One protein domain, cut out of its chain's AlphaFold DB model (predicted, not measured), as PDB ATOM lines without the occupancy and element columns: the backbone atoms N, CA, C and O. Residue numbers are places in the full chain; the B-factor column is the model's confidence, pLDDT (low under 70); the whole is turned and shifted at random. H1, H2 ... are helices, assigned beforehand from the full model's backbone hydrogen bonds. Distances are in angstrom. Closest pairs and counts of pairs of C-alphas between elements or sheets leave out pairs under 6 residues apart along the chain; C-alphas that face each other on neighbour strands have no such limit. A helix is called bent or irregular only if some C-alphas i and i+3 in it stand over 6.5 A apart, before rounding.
ATOM      1  N   ARG A 133     101.780 139.100 111.369       75.50
ATOM      2  CA  ARG A 133     103.177 138.720 111.655       75.50
ATOM      3  C   ARG A 133     104.195 139.269 110.658       75.50
ATOM      4  O   ARG A 133     105.354 139.466 110.998       75.50
ATOM      5  N   ARG A 134     103.804 139.368 109.390       81.31
ATOM      6  CA  ARG A 134     104.695 139.600 108.247       81.31
ATOM      7  C   ARG A 134     104.065 140.553 107.235       81.31
ATOM      8  O   ARG A 134     104.347 140.454 106.045       81.31
ATOM      9  N   PHE A 135     103.231 141.496 107.676       85.44
ATOM     10  CA  PHE A 135     102.547 142.434 106.777       85.44
ATOM     11  C   PHE A 135     103.526 143.234 105.924       85.44
ATOM     12  O   PHE A 135     103.303 143.466 104.739       85.44
ATOM     13  N   ARG A 136     104.652 143.624 106.522       82.62
ATOM     14  CA  ARG A 136     105.713 144.328 105.812       82.62
ATOM     15  C   ARG A 136     106.334 143.459 104.715       82.62
ATOM     16  O   ARG A 136     106.481 143.929 103.593       82.62
ATOM     17  N   ASP A 137     106.666 142.204 105.015       84.75
ATOM     18  CA  ASP A 137     107.206 141.272 104.016       84.75
ATOM     19  C   ASP A 137     106.187 140.973 102.918       84.75
ATOM     20  O   ASP A 137     106.547 140.896 101.744       84.75
ATOM     21  N   TYR A 138     104.915 140.861 103.299       87.06
ATOM     22  CA  TYR A 138     103.803 140.697 102.380       87.06
ATOM     23  C   TYR A 138     103.719 141.877 101.405       87.06
ATOM     24  O   TYR A 138     103.761 141.658 100.202       87.06
ATOM     25  N   ASN A 139     103.713 143.121 101.887       87.50
ATOM     26  CA  ASN A 139     103.654 144.306 101.019       87.50
ATOM     27  C   ASN A 139     104.911 144.497 100.157       87.50
ATOM     28  O   ASN A 139     104.835 145.050  99.061       87.50
ATOM     29  N   ASN A 140     106.074 144.045 100.630       86.00
ATOM     30  CA  ASN A 140     107.303 144.078  99.833       86.00
ATOM     31  C   ASN A 140     107.240 143.105  98.648       86.00
ATOM     32  O   ASN A 140     107.777 143.389  97.579       86.00
ATOM     33  N   GLU A 141     106.609 141.946  98.843       87.12
ATOM     34  CA  GLU A 141     106.533 140.888  97.838       87.12
ATOM     35  C   GLU A 141     105.317 141.052  96.903       87.12
ATOM     36  O   GLU A 141     105.412 140.799  95.697       87.12
ATOM     37  N   PHE A 142     104.193 141.528  97.445       84.25
ATOM     38  CA  PHE A 142     102.954 141.843  96.742       84.25
ATOM     39  C   PHE A 142     102.804 143.360  96.651       84.25
ATOM     40  O   PHE A 142     102.350 144.017  97.586       84.25
ATOM     41  N   ARG A 143     103.200 143.920  95.503       82.62
ATOM     42  CA  ARG A 143     103.048 145.355  95.245       82.62
ATOM     43  C   ARG A 143     101.589 145.768  95.413       82.62
ATOM     44  O   ARG A 143     100.701 145.193  94.787       82.62
ATOM     45  N   ILE A 144     101.380 146.799  96.220       82.94
ATOM     46  CA  ILE A 144     100.080 147.439  96.391       82.94
ATOM     47  C   ILE A 144      99.742 148.177  95.083       82.94
ATOM     48  O   ILE A 144     100.622 148.853  94.535       82.94
ATOM     49  N   PRO A 145      98.514 148.042  94.547       84.62
ATOM     50  CA  PRO A 145      98.081 148.786  93.370       84.62
ATOM     51  C   PRO A 145      98.278 150.296  93.541       84.62
ATOM     52  O   PRO A 145      98.121 150.838  94.636       84.62
ATOM     53  N   ALA A 146      98.603 150.986  92.447       85.25
ATOM     54  CA  ALA A 146      98.769 152.435  92.475       85.25
ATOM     55  C   ALA A 146      97.496 153.116  93.010       85.25
ATOM     56  O   ALA A 146      96.387 152.794  92.590       85.25
ATOM     57  N   GLY A 147      97.662 154.042  93.959       86.88
ATOM     58  CA  GLY A 147      96.559 154.769  94.597       86.88
ATOM     59  C   GLY A 147      95.980 154.110  95.854       86.88
ATOM     60  O   GLY A 147      95.322 154.796  96.632       86.88
ATOM     61  N   GLN A 148      96.267 152.833  96.120       86.19
ATOM     62  CA  GLN A 148      95.906 152.199  97.391       86.19
ATOM     63  C   GLN A 148      97.006 152.418  98.434       86.19
ATOM     64  O   GLN A 148      98.201 152.371  98.129       86.19
ATOM     65  N   ARG A 149      96.608 152.671  99.684       84.69
ATOM     66  CA  ARG A 149      97.536 152.768 100.817       84.69
ATOM     67  C   ARG A 149      97.575 151.434 101.567       84.69
ATOM     68  O   ARG A 149      96.534 150.794 101.685       84.69
ATOM     69  N   PRO A 150      98.744 151.016 102.087       83.81
ATOM     70  CA  PRO A 150      98.801 149.881 102.992       83.81
ATOM     71  C   PRO A 150      97.937 150.145 104.220       83.81
ATOM     72  O   PRO A 150      97.954 151.253 104.760       83.81
ATOM     73  N   GLU A 151      97.238 149.110 104.677       85.69
ATOM     74  CA  GLU A 151      96.397 149.184 105.868       85.69
ATOM     75  C   GLU A 151      97.198 149.694 107.084       85.69
ATOM     76  O   GLU A 151      98.156 149.036 107.520       85.69
ATOM     77  N   PRO A 152      96.837 150.862 107.653       85.50
ATOM     78  CA  PRO A 152      97.623 151.502 108.706       85.50
ATOM     79  C   PRO A 152      97.594 150.701 110.009       85.50
ATOM     80  O   PRO A 152      98.548 150.748 110.786       85.50
ATOM     81  N   TYR A 153      96.525 149.935 110.239       87.50
ATOM     82  CA  TYR A 153      96.374 149.097 111.422       87.50
ATOM     83  C   TYR A 153      97.521 148.087 111.549       87.50
ATOM     84  O   TYR A 153      98.259 148.104 112.533       87.50
ATOM     85  N   TYR A 154      97.750 147.275 110.513       86.94
ATOM     86  CA  TYR A 154      98.804 146.260 110.526       86.94
ATOM     87  C   TYR A 154     100.209 146.873 110.522       86.94
ATOM     88  O   TYR A 154     101.117 146.317 111.136       86.94
ATOM     89  N   MET A 155     100.406 148.036 109.893       85.31
ATOM     90  CA  MET A 155     101.685 148.766 109.939       85.31
ATOM     91  C   MET A 155     102.086 149.182 111.361       85.31
ATOM     92  O   MET A 155     103.276 149.246 111.673       85.31
ATOM     93  N   ASN A 156     101.106 149.455 112.222       89.69
ATOM     94  CA  ASN A 156     101.343 149.935 113.581       89.69
ATOM     95  C   ASN A 156     101.564 148.816 114.607       89.69
ATOM     96  O   ASN A 156     101.933 149.112 115.748       89.69
ATOM     97  N   LEU A 157     101.387 147.553 114.212       92.50
ATOM     98  CA  LEU A 157     101.652 146.406 115.075       92.50
ATOM     99  C   LEU A 157     103.151 146.250 115.335       92.50
ATOM    100  O   LEU A 157     103.969 146.304 114.413       92.50
ATOM    101  N   LEU A 158     103.506 145.979 116.589       92.88
ATOM    102  CA  LEU A 158     104.886 145.707 116.992       92.88
ATOM    103  C   LEU A 158     105.447 144.475 116.275       92.88
ATOM    104  O   LEU A 158     106.590 144.498 115.836       92.88
ATOM    105  N   ALA A 159     104.627 143.448 116.045       91.56
ATOM    106  CA  ALA A 159     105.040 142.251 115.312       91.56
ATOM    107  C   ALA A 159     105.486 142.538 113.861       91.56
ATOM    108  O   ALA A 159     106.301 141.802 113.313       91.56
ATOM    109  N   ASN A 160     105.000 143.627 113.251       91.69
ATOM    110  CA  ASN A 160     105.337 144.025 111.881       91.69
ATOM    111  C   ASN A 160     106.499 145.041 111.801       91.69
ATOM    112  O   ASN A 160     106.890 145.455 110.702       91.69
ATOM    113  N   ARG A 161     107.064 145.457 112.944       91.00
ATOM    114  CA  ARG A 161     108.249 146.327 113.004       91.00
ATOM    115  C   ARG A 161     109.505 145.565 112.549       91.00
ATOM    116  O   ARG A 161     109.531 144.335 112.613       91.00
ATOM    117  N   PRO A 162     110.544 146.271 112.053       89.44
ATOM    118  CA  PRO A 162     111.833 145.638 111.784       89.44
ATOM    119  C   PRO A 162     112.339 144.911 113.028       89.44
ATOM    120  O   PRO A 162     112.207 145.428 114.136       89.44
ATOM    121  N   GLU A 163     112.943 143.744 112.821       89.62
ATOM    122  CA  GLU A 163     113.605 143.016 113.896       89.62
ATOM    123  C   GLU A 163     114.701 143.901 114.516       89.62
ATOM    124  O   GLU A 163     115.576 144.400 113.796       89.62
ATOM    125  N   PRO A 164     114.629 144.176 115.829       92.94
ATOM    126  CA  PRO A 164     115.620 145.000 116.498       92.94
ATOM    127  C   PRO A 164     116.950 144.247 116.581       92.94
ATOM    128  O   PRO A 164     116.981 143.026 116.738       92.94
ATOM    129  N   ARG A 165     118.066 144.985 116.527       93.38
ATOM    130  CA  ARG A 165     119.420 144.413 116.664       93.38
ATOM    131  C   ARG A 165     119.519 143.614 117.955       93.38
ATOM    132  O   ARG A 165     118.964 144.064 118.945       93.38
ATOM    133  N   GLN A 166     120.239 142.494 117.973       90.25
ATOM    134  CA  GLN A 166     120.316 141.603 119.145       90.25
ATOM    135  C   GLN A 166     120.792 142.311 120.426       90.25
ATOM    136  O   GLN A 166     120.255 142.055 121.504       90.25
ATOM    137  N   ASP A 167     121.706 143.269 120.292       93.88
ATOM    138  CA  ASP A 167     122.258 144.024 121.424       93.88
ATOM    139  C   ASP A 167     121.354 145.166 121.909       93.88
ATOM    140  O   ASP A 167     121.611 145.769 122.951       93.88
ATOM    141  N   ASP A 168     120.285 145.477 121.171       93.19
ATOM    142  CA  ASP A 168     119.347 146.524 121.555       93.19
ATOM    143  C   ASP A 168     118.522 146.060 122.763       93.19
ATOM    144  O   ASP A 168     117.773 145.079 122.692       93.19
ATOM    145  N   ARG A 169     118.704 146.753 123.890       92.69
ATOM    146  CA  ARG A 169     117.984 146.527 125.153       92.69
ATOM    147  C   ARG A 169     116.902 147.574 125.410       92.69
ATOM    148  O   ARG A 169     116.375 147.624 126.518       92.69
ATOM    149  N   SER A 170     116.589 148.422 124.431       95.75
ATOM    150  CA  SER A 170     115.505 149.389 124.568       95.75
ATOM    151  C   SER A 170     114.169 148.688 124.820       95.75
ATOM    152  O   SER A 170     113.912 147.595 124.313       95.75
ATOM    153  N   ASP A 171     113.289 149.342 125.573       94.81
ATOM    154  CA  ASP A 171     111.943 148.836 125.867       94.81
ATOM    155  C   ASP A 171     111.167 148.493 124.586       94.81
ATOM    156  O   ASP A 171     110.496 147.465 124.503       94.81
ATOM    157  N   VAL A 172     111.328 149.311 123.541       94.38
ATOM    158  CA  VAL A 172     110.726 149.073 122.225       94.38
ATOM    159  C   VAL A 172     111.307 147.822 121.567       94.38
ATOM    160  O   VAL A 172     110.548 147.041 120.991       94.38
ATOM    161  N   ALA A 173     112.621 147.592 121.653       94.75
ATOM    162  CA  ALA A 173     113.245 146.383 121.118       94.75
ATOM    163  C   ALA A 173     112.764 145.127 121.851       94.75
ATOM    164  O   ALA A 173     112.386 144.148 121.204       94.75
ATOM    165  N   VAL A 174     112.702 145.170 123.184       94.25
ATOM    166  CA  VAL A 174     112.177 144.073 124.008       94.25
ATOM    167  C   VAL A 174     110.722 143.777 123.640       94.25
ATOM    168  O   VAL A 174     110.390 142.632 123.332       94.25
ATOM    169  N   ALA A 175     109.871 144.805 123.584       95.06
ATOM    170  CA  ALA A 175     108.467 144.645 123.223       95.06
ATOM    171  C   ALA A 175     108.278 144.138 121.788       95.06
ATOM    172  O   ALA A 175     107.411 143.304 121.538       95.06
ATOM    173  N   THR A 176     109.111 144.592 120.848       94.31
ATOM    174  CA  THR A 176     109.070 144.140 119.451       94.31
ATOM    175  C   THR A 176     109.405 142.656 119.339       94.31
ATOM    176  O   THR A 176     108.634 141.919 118.729       94.31
ATOM    177  N   ARG A 177     110.494 142.184 119.968       93.62
ATOM    178  CA  ARG A 177     110.845 140.748 119.965       93.62
ATOM    179  C   ARG A 177     109.735 139.908 120.591       93.62
ATOM    180  O   ARG A 177     109.290 138.930 119.998       93.62
ATOM    181  N   TYR A 178     109.226 140.345 121.742       93.00
ATOM    182  CA  TYR A 178     108.151 139.647 122.445       93.00
ATOM    183  C   TYR A 178     106.859 139.566 121.608       93.00
ATOM    184  O   TYR A 178     106.194 138.529 121.580       93.00
ATOM    185  N   ALA A 179     106.524 140.632 120.873       92.25
ATOM    186  CA  ALA A 179     105.391 140.663 119.949       92.25
ATOM    187  C   ALA A 179     105.599 139.787 118.705       92.25
ATOM    188  O   ALA A 179     104.650 139.172 118.226       92.25
ATOM    189  N   GLN A 180     106.825 139.696 118.184       90.38
ATOM    190  CA  GLN A 180     107.155 138.847 117.034       90.38
ATOM    191  C   GLN A 180     107.033 137.347 117.349       90.38
ATOM    192  O   GLN A 180     106.652 136.568 116.469       90.38
ATOM    193  N   GLU A 181     107.297 136.946 118.595       89.94
ATOM    194  CA  GLU A 181     107.031 135.587 119.089       89.94
ATOM    195  C   GLU A 181     105.528 135.288 119.206       89.94
ATOM    196  O   GLU A 181     105.106 134.140 119.056       89.94
ATOM    197  N   ARG A 182     104.707 136.320 119.448       87.56
ATOM    198  CA  ARG A 182     103.267 136.210 119.740       87.56
ATOM    199  C   ARG A 182     102.429 137.136 118.846       87.56
ATOM    200  O   ARG A 182     101.718 138.015 119.339       87.56
ATOM    201  N   PRO A 183     102.456 136.938 117.516       83.19
ATOM    202  CA  PRO A 183     101.822 137.855 116.566       83.19
ATOM    203  C   PRO A 183     100.291 137.907 116.691       83.19
ATOM    204  O   PRO A 183      99.663 138.869 116.263       83.19
ATOM    205  N   TYR A 184      99.689 136.893 117.315       84.19
ATOM    206  CA  TYR A 184      98.248 136.777 117.549       84.19
ATOM    207  C   TYR A 184      97.708 137.711 118.643       84.19
ATOM    208  O   TYR A 184      96.496 137.788 118.816       84.19
ATOM    209  N   ASN A 185      98.570 138.415 119.385       86.44
ATOM    210  CA  ASN A 185      98.133 139.355 120.421       86.44
ATOM    211  C   ASN A 185      97.936 140.792 119.903       86.44
ATOM    212  O   ASN A 185      97.471 141.639 120.659       86.44
ATOM    213  N   PHE A 186      98.261 141.067 118.632       89.19
ATOM    214  CA  PHE A 186      98.000 142.347 117.952       89.19
ATOM    215  C   PHE A 186      98.454 143.597 118.726       89.19
ATOM    216  O   PHE A 186      97.818 144.649 118.674       89.19
ATOM    217  N   TRP A 187      99.582 143.496 119.426       92.31
ATOM    218  CA  TRP A 187     100.104 144.604 120.213       92.31
ATOM    219  C   TRP A 187     100.604 145.766 119.359       92.31
ATOM    220  O   TRP A 187     101.282 145.587 118.342       92.31
ATOM    221  N   THR A 188     100.324 146.971 119.835       93.19
ATOM    222  CA  THR A 188     100.722 148.244 119.239       93.19
ATOM    223  C   THR A 188     101.821 148.916 120.059       93.19
ATOM    224  O   THR A 188     102.157 148.502 121.164       93.19
ATOM    225  N   VAL A 189     102.373 150.017 119.542       90.81
ATOM    226  CA  VAL A 189     103.391 150.816 120.255       90.81
ATOM    227  C   VAL A 189     102.894 151.316 121.620       90.81
ATOM    228  O   VAL A 189     103.695 151.462 122.542       90.81
ATOM    229  N   ARG A 190     101.584 151.535 121.785       92.12
ATOM    230  CA  ARG A 190     100.996 151.963 123.066       92.12
ATOM    231  C   ARG A 190     101.109 150.893 124.153       92.12
ATOM    232  O   ARG A 190     101.169 151.236 125.327       92.12
ATOM    233  N   ASP A 191     101.208 149.630 123.754       93.19
ATOM    234  CA  ASP A 191     101.253 148.477 124.654       93.19
ATOM    235  C   ASP A 191     102.682 148.151 125.125       93.19
ATOM    236  O   ASP A 191     102.878 147.284 125.973       93.19
ATOM    237  N   THR A 192     103.694 148.867 124.620       94.62
ATOM    238  CA  THR A 192     105.116 148.683 124.968       94.62
ATOM    239  C   THR A 192     105.383 148.544 126.476       94.62
ATOM    240  O   THR A 192     105.993 147.542 126.847       94.62
ATOM    241  N   PRO A 193     104.944 149.461 127.369       94.38
ATOM    242  CA  PRO A 193     105.269 149.350 128.796       94.38
ATOM    243  C   PRO A 193     104.702 148.073 129.427       94.38
ATOM    244  O   PRO A 193     105.392 147.397 130.191       94.38
ATOM    245  N   PHE A 194     103.480 147.695 129.047       92.38
ATOM    246  CA  PHE A 194     102.826 146.477 129.515       92.38
ATOM    247  C   PHE A 194     103.557 145.216 129.034       92.38
ATOM    248  O   PHE A 194     103.775 144.276 129.797       92.38
ATOM    249  N   ILE A 195     103.998 145.204 127.777       93.12
ATOM    250  CA  ILE A 195     104.731 144.073 127.202       93.12
ATOM    251  C   ILE A 195     106.102 143.917 127.846       93.12
ATOM    252  O   ILE A 195     106.509 142.798 128.140       93.12
ATOM    253  N   VAL A 196     106.810 145.019 128.087       93.88
ATOM    254  CA  VAL A 196     108.105 144.996 128.778       93.88
ATOM    255  C   VAL A 196     107.951 144.421 130.180       93.88
ATOM    256  O   VAL A 196     108.786 143.628 130.616       93.88
ATOM    257  N   GLU A 197     106.877 144.773 130.882       92.88
ATOM    258  CA  GLU A 197     106.573 144.194 132.186       92.88
ATOM    259  C   GLU A 197     106.300 142.685 132.095       92.88
ATOM    260  O   GLU A 197     106.888 141.910 132.852       92.88
ATOM    261  N   MET A 198     105.482 142.240 131.135       89.12
ATOM    262  CA  MET A 198     105.238 140.810 130.901       89.12
ATOM    263  C   MET A 198     106.521 140.051 130.547       89.12
ATOM    264  O   MET A 198     106.777 138.983 131.103       89.12
ATOM    265  N   ALA A 199     107.356 140.613 129.672       89.38
ATOM    266  CA  ALA A 199     108.621 140.017 129.261       89.38
ATOM    267  C   ALA A 199     109.577 139.830 130.451       89.38
ATOM    268  O   ALA A 199     110.269 138.818 130.529       89.38
ATOM    269  N   LYS A 200     109.577 140.768 131.410       88.38
ATOM    270  CA  LYS A 200     110.358 140.671 132.655       88.38
ATOM    271  C   LYS A 200     109.811 139.617 133.622       88.38
ATOM    272  O   LYS A 200     110.594 138.978 134.316       88.38
ATOM    273  N   ARG A 201     108.487 139.436 133.685       84.94
ATOM    274  CA  ARG A 201     107.826 138.476 134.592       84.94
ATOM    275  C   ARG A 201     107.906 137.020 134.119       84.94
ATOM    276  O   ARG A 201     107.726 136.112 134.925       84.94
ATOM    277  N   GLY A 202     108.190 136.789 132.839       70.69
ATOM    278  CA  GLY A 202     108.297 135.448 132.269       70.69
ATOM    279  C   GLY A 202     106.940 134.771 131.988       70.69
ATOM    280  O   GLY A 202     105.874 135.343 132.232       70.69
ATOM    281  N   PRO A 203     106.955 133.536 131.452       60.78
ATOM    282  CA  PRO A 203     105.799 132.908 130.797       60.78
ATOM    283  C   PRO A 203     104.621 132.555 131.726       60.78
ATOM    284  O   PRO A 203     103.503 132.379 131.249       60.78
ATOM    285  N   LEU A 204     104.824 132.490 133.046       52.38
ATOM    286  CA  LEU A 204     103.763 132.173 134.016       52.38
ATOM    287  C   LEU A 204     102.772 133.336 134.238       52.38
ATOM    288  O   LEU A 204     101.641 133.109 134.660       52.38
ATOM    289  N   SER A 205     103.153 134.571 133.895       54.81
ATOM    290  CA  SER A 205     102.341 135.782 134.106       54.81
ATOM    291  C   SER A 205     101.289 136.035 133.015       54.81
ATOM    292  O   SER A 205     100.446 136.920 133.176       54.81
ATOM    293  N   GLU A 206     101.319 135.312 131.893       51.91
ATOM    294  CA  GLU A 206     100.509 135.634 130.707       51.91
ATOM    295  C   GLU A 206      99.018 135.275 130.897       51.91
ATOM    296  O   GLU A 206      98.123 136.024 130.496       51.91
ATOM    297  N   ALA A 207      98.736 134.176 131.606       57.72
ATOM    298  CA  ALA A 207      97.376 133.779 131.981       57.72
ATOM    299  C   ALA A 207      96.741 134.744 133.003       57.72
ATOM    300  O   ALA A 207      95.542 135.030 132.940       57.72
ATOM    301  N   GLU A 208      97.545 135.291 133.917       57.69
ATOM    302  CA  GLU A 208      97.099 136.279 134.904       57.69
ATOM    303  C   GLU A 208      96.913 137.670 134.293       57.69
ATOM    304  O   GLU A 208      95.965 138.376 134.640       57.69
ATOM    305  N   ALA A 209      97.765 138.054 133.342       56.69
ATOM    306  CA  ALA A 209      97.651 139.311 132.610       56.69
ATOM    307  C   ALA A 209      96.377 139.350 131.747       56.69
ATOM    308  O   ALA A 209      95.669 140.359 131.736       56.69
ATOM    309  N   ARG A 210      96.002 138.221 131.122       60.78
ATOM    310  CA  ARG A 210      94.693 138.061 130.458       60.78
ATOM    311  C   ARG A 210      93.516 138.251 131.415       60.78
ATOM    312  O   ARG A 210      92.537 138.882 131.032       60.78
ATOM    313  N   LYS A 211      93.621 137.761 132.655       59.25
ATOM    314  CA  LYS A 211      92.603 137.974 133.699       59.25
ATOM    315  C   LYS A 211      92.532 139.422 134.199       59.25
ATOM    316  O   LYS A 211      91.463 139.837 134.628       59.25
TER     317      LYS A 211
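AT A GLANCE: This is residues 133 to 211 of the 220 residues of an uncharacterized protein of Corynespora cassiicola Philippines (UniProt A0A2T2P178). An open loop, made of the short helices H1 and H2 and the link between them, leads into a small body in which H3 and H4 cross at their middles as an X, with H5 turning off after the end of H4. Residues 140 to 149 stick out from the body at one end of the longest axis, and the long stretch 156 to 170, with no named element, swings out between H2 and H3. The printed part has 79 residues with five named helices, in the order H1, H2, H3, H4, H5, and no named strand; the class is all helix. It is only just loose, close to compact, with a radius of gyration of the C-alphas of 14.2 A and spans of 45 by 31 by 18 A.

HOW THE PARTS SIT: H1, residues 135 to 141, and H2, residues 152 to 155, only just touch, with 3 pairs of C-alphas within 8 A; the closest are those of Phe 135 and Tyr 154, 6.5 A apart. H3, residues 171 to 181, is apart from both H1 and H2. H3 and H4, residues 189 to 201, touch with 14 pairs of C-alphas within 8 A, the closest being those of Ala 175 and Ile 195, 5.5 A apart. Their lines are about perpendicular, at 80 degrees. H4 and H5, residues 203 to 211, only just touch, with 3 pairs of C-alphas within 8 A, and H4 does so with residue 198 alone: the closest C-alphas, of Met 198 and Ser 205, are 6.6 A apart. H4 and H5 run opposite ways at a steep tilt of 51 degrees. H5 is apart from H3, and H1 is apart from H4 and H5. Every O i to N i+4 pair is within hydrogen-bond range in H1 and H3, 7 of 9 are in H4 and 3 of 5 in H5, while H2 is too short for such a pair.

IN THESE COORDINATES: H1 begins at C-alpha 135, (102.547, 142.434, 106.777), and is 9.9 A long from first to last C-alpha; H2 has four residues. H3 is 15.7 A long, from C-alpha 171 at (111.943, 148.836, 125.867). H4, the longest helix by residues, measures 19.4 A and is irregular: C-alphas 190 and 193 are 7.6 A apart. H5, 14.4 A long, ends at C-alpha 211, (92.603, 137.974, 133.699), and is only just irregular, with C-alphas 204 and 207 6.9 A apart.

THE WHOLE: The C-alphas of Ala 146 and Leu 204, the two farthest apart, are 46.5 A from each other. The printed part has no cut. The link from H2 to H3, 15 residues, is long; that from H4 to H5, 1 residue, is tight. The mean pLDDT of the printed part is 85.4, and residues 203 to 211 are under 70.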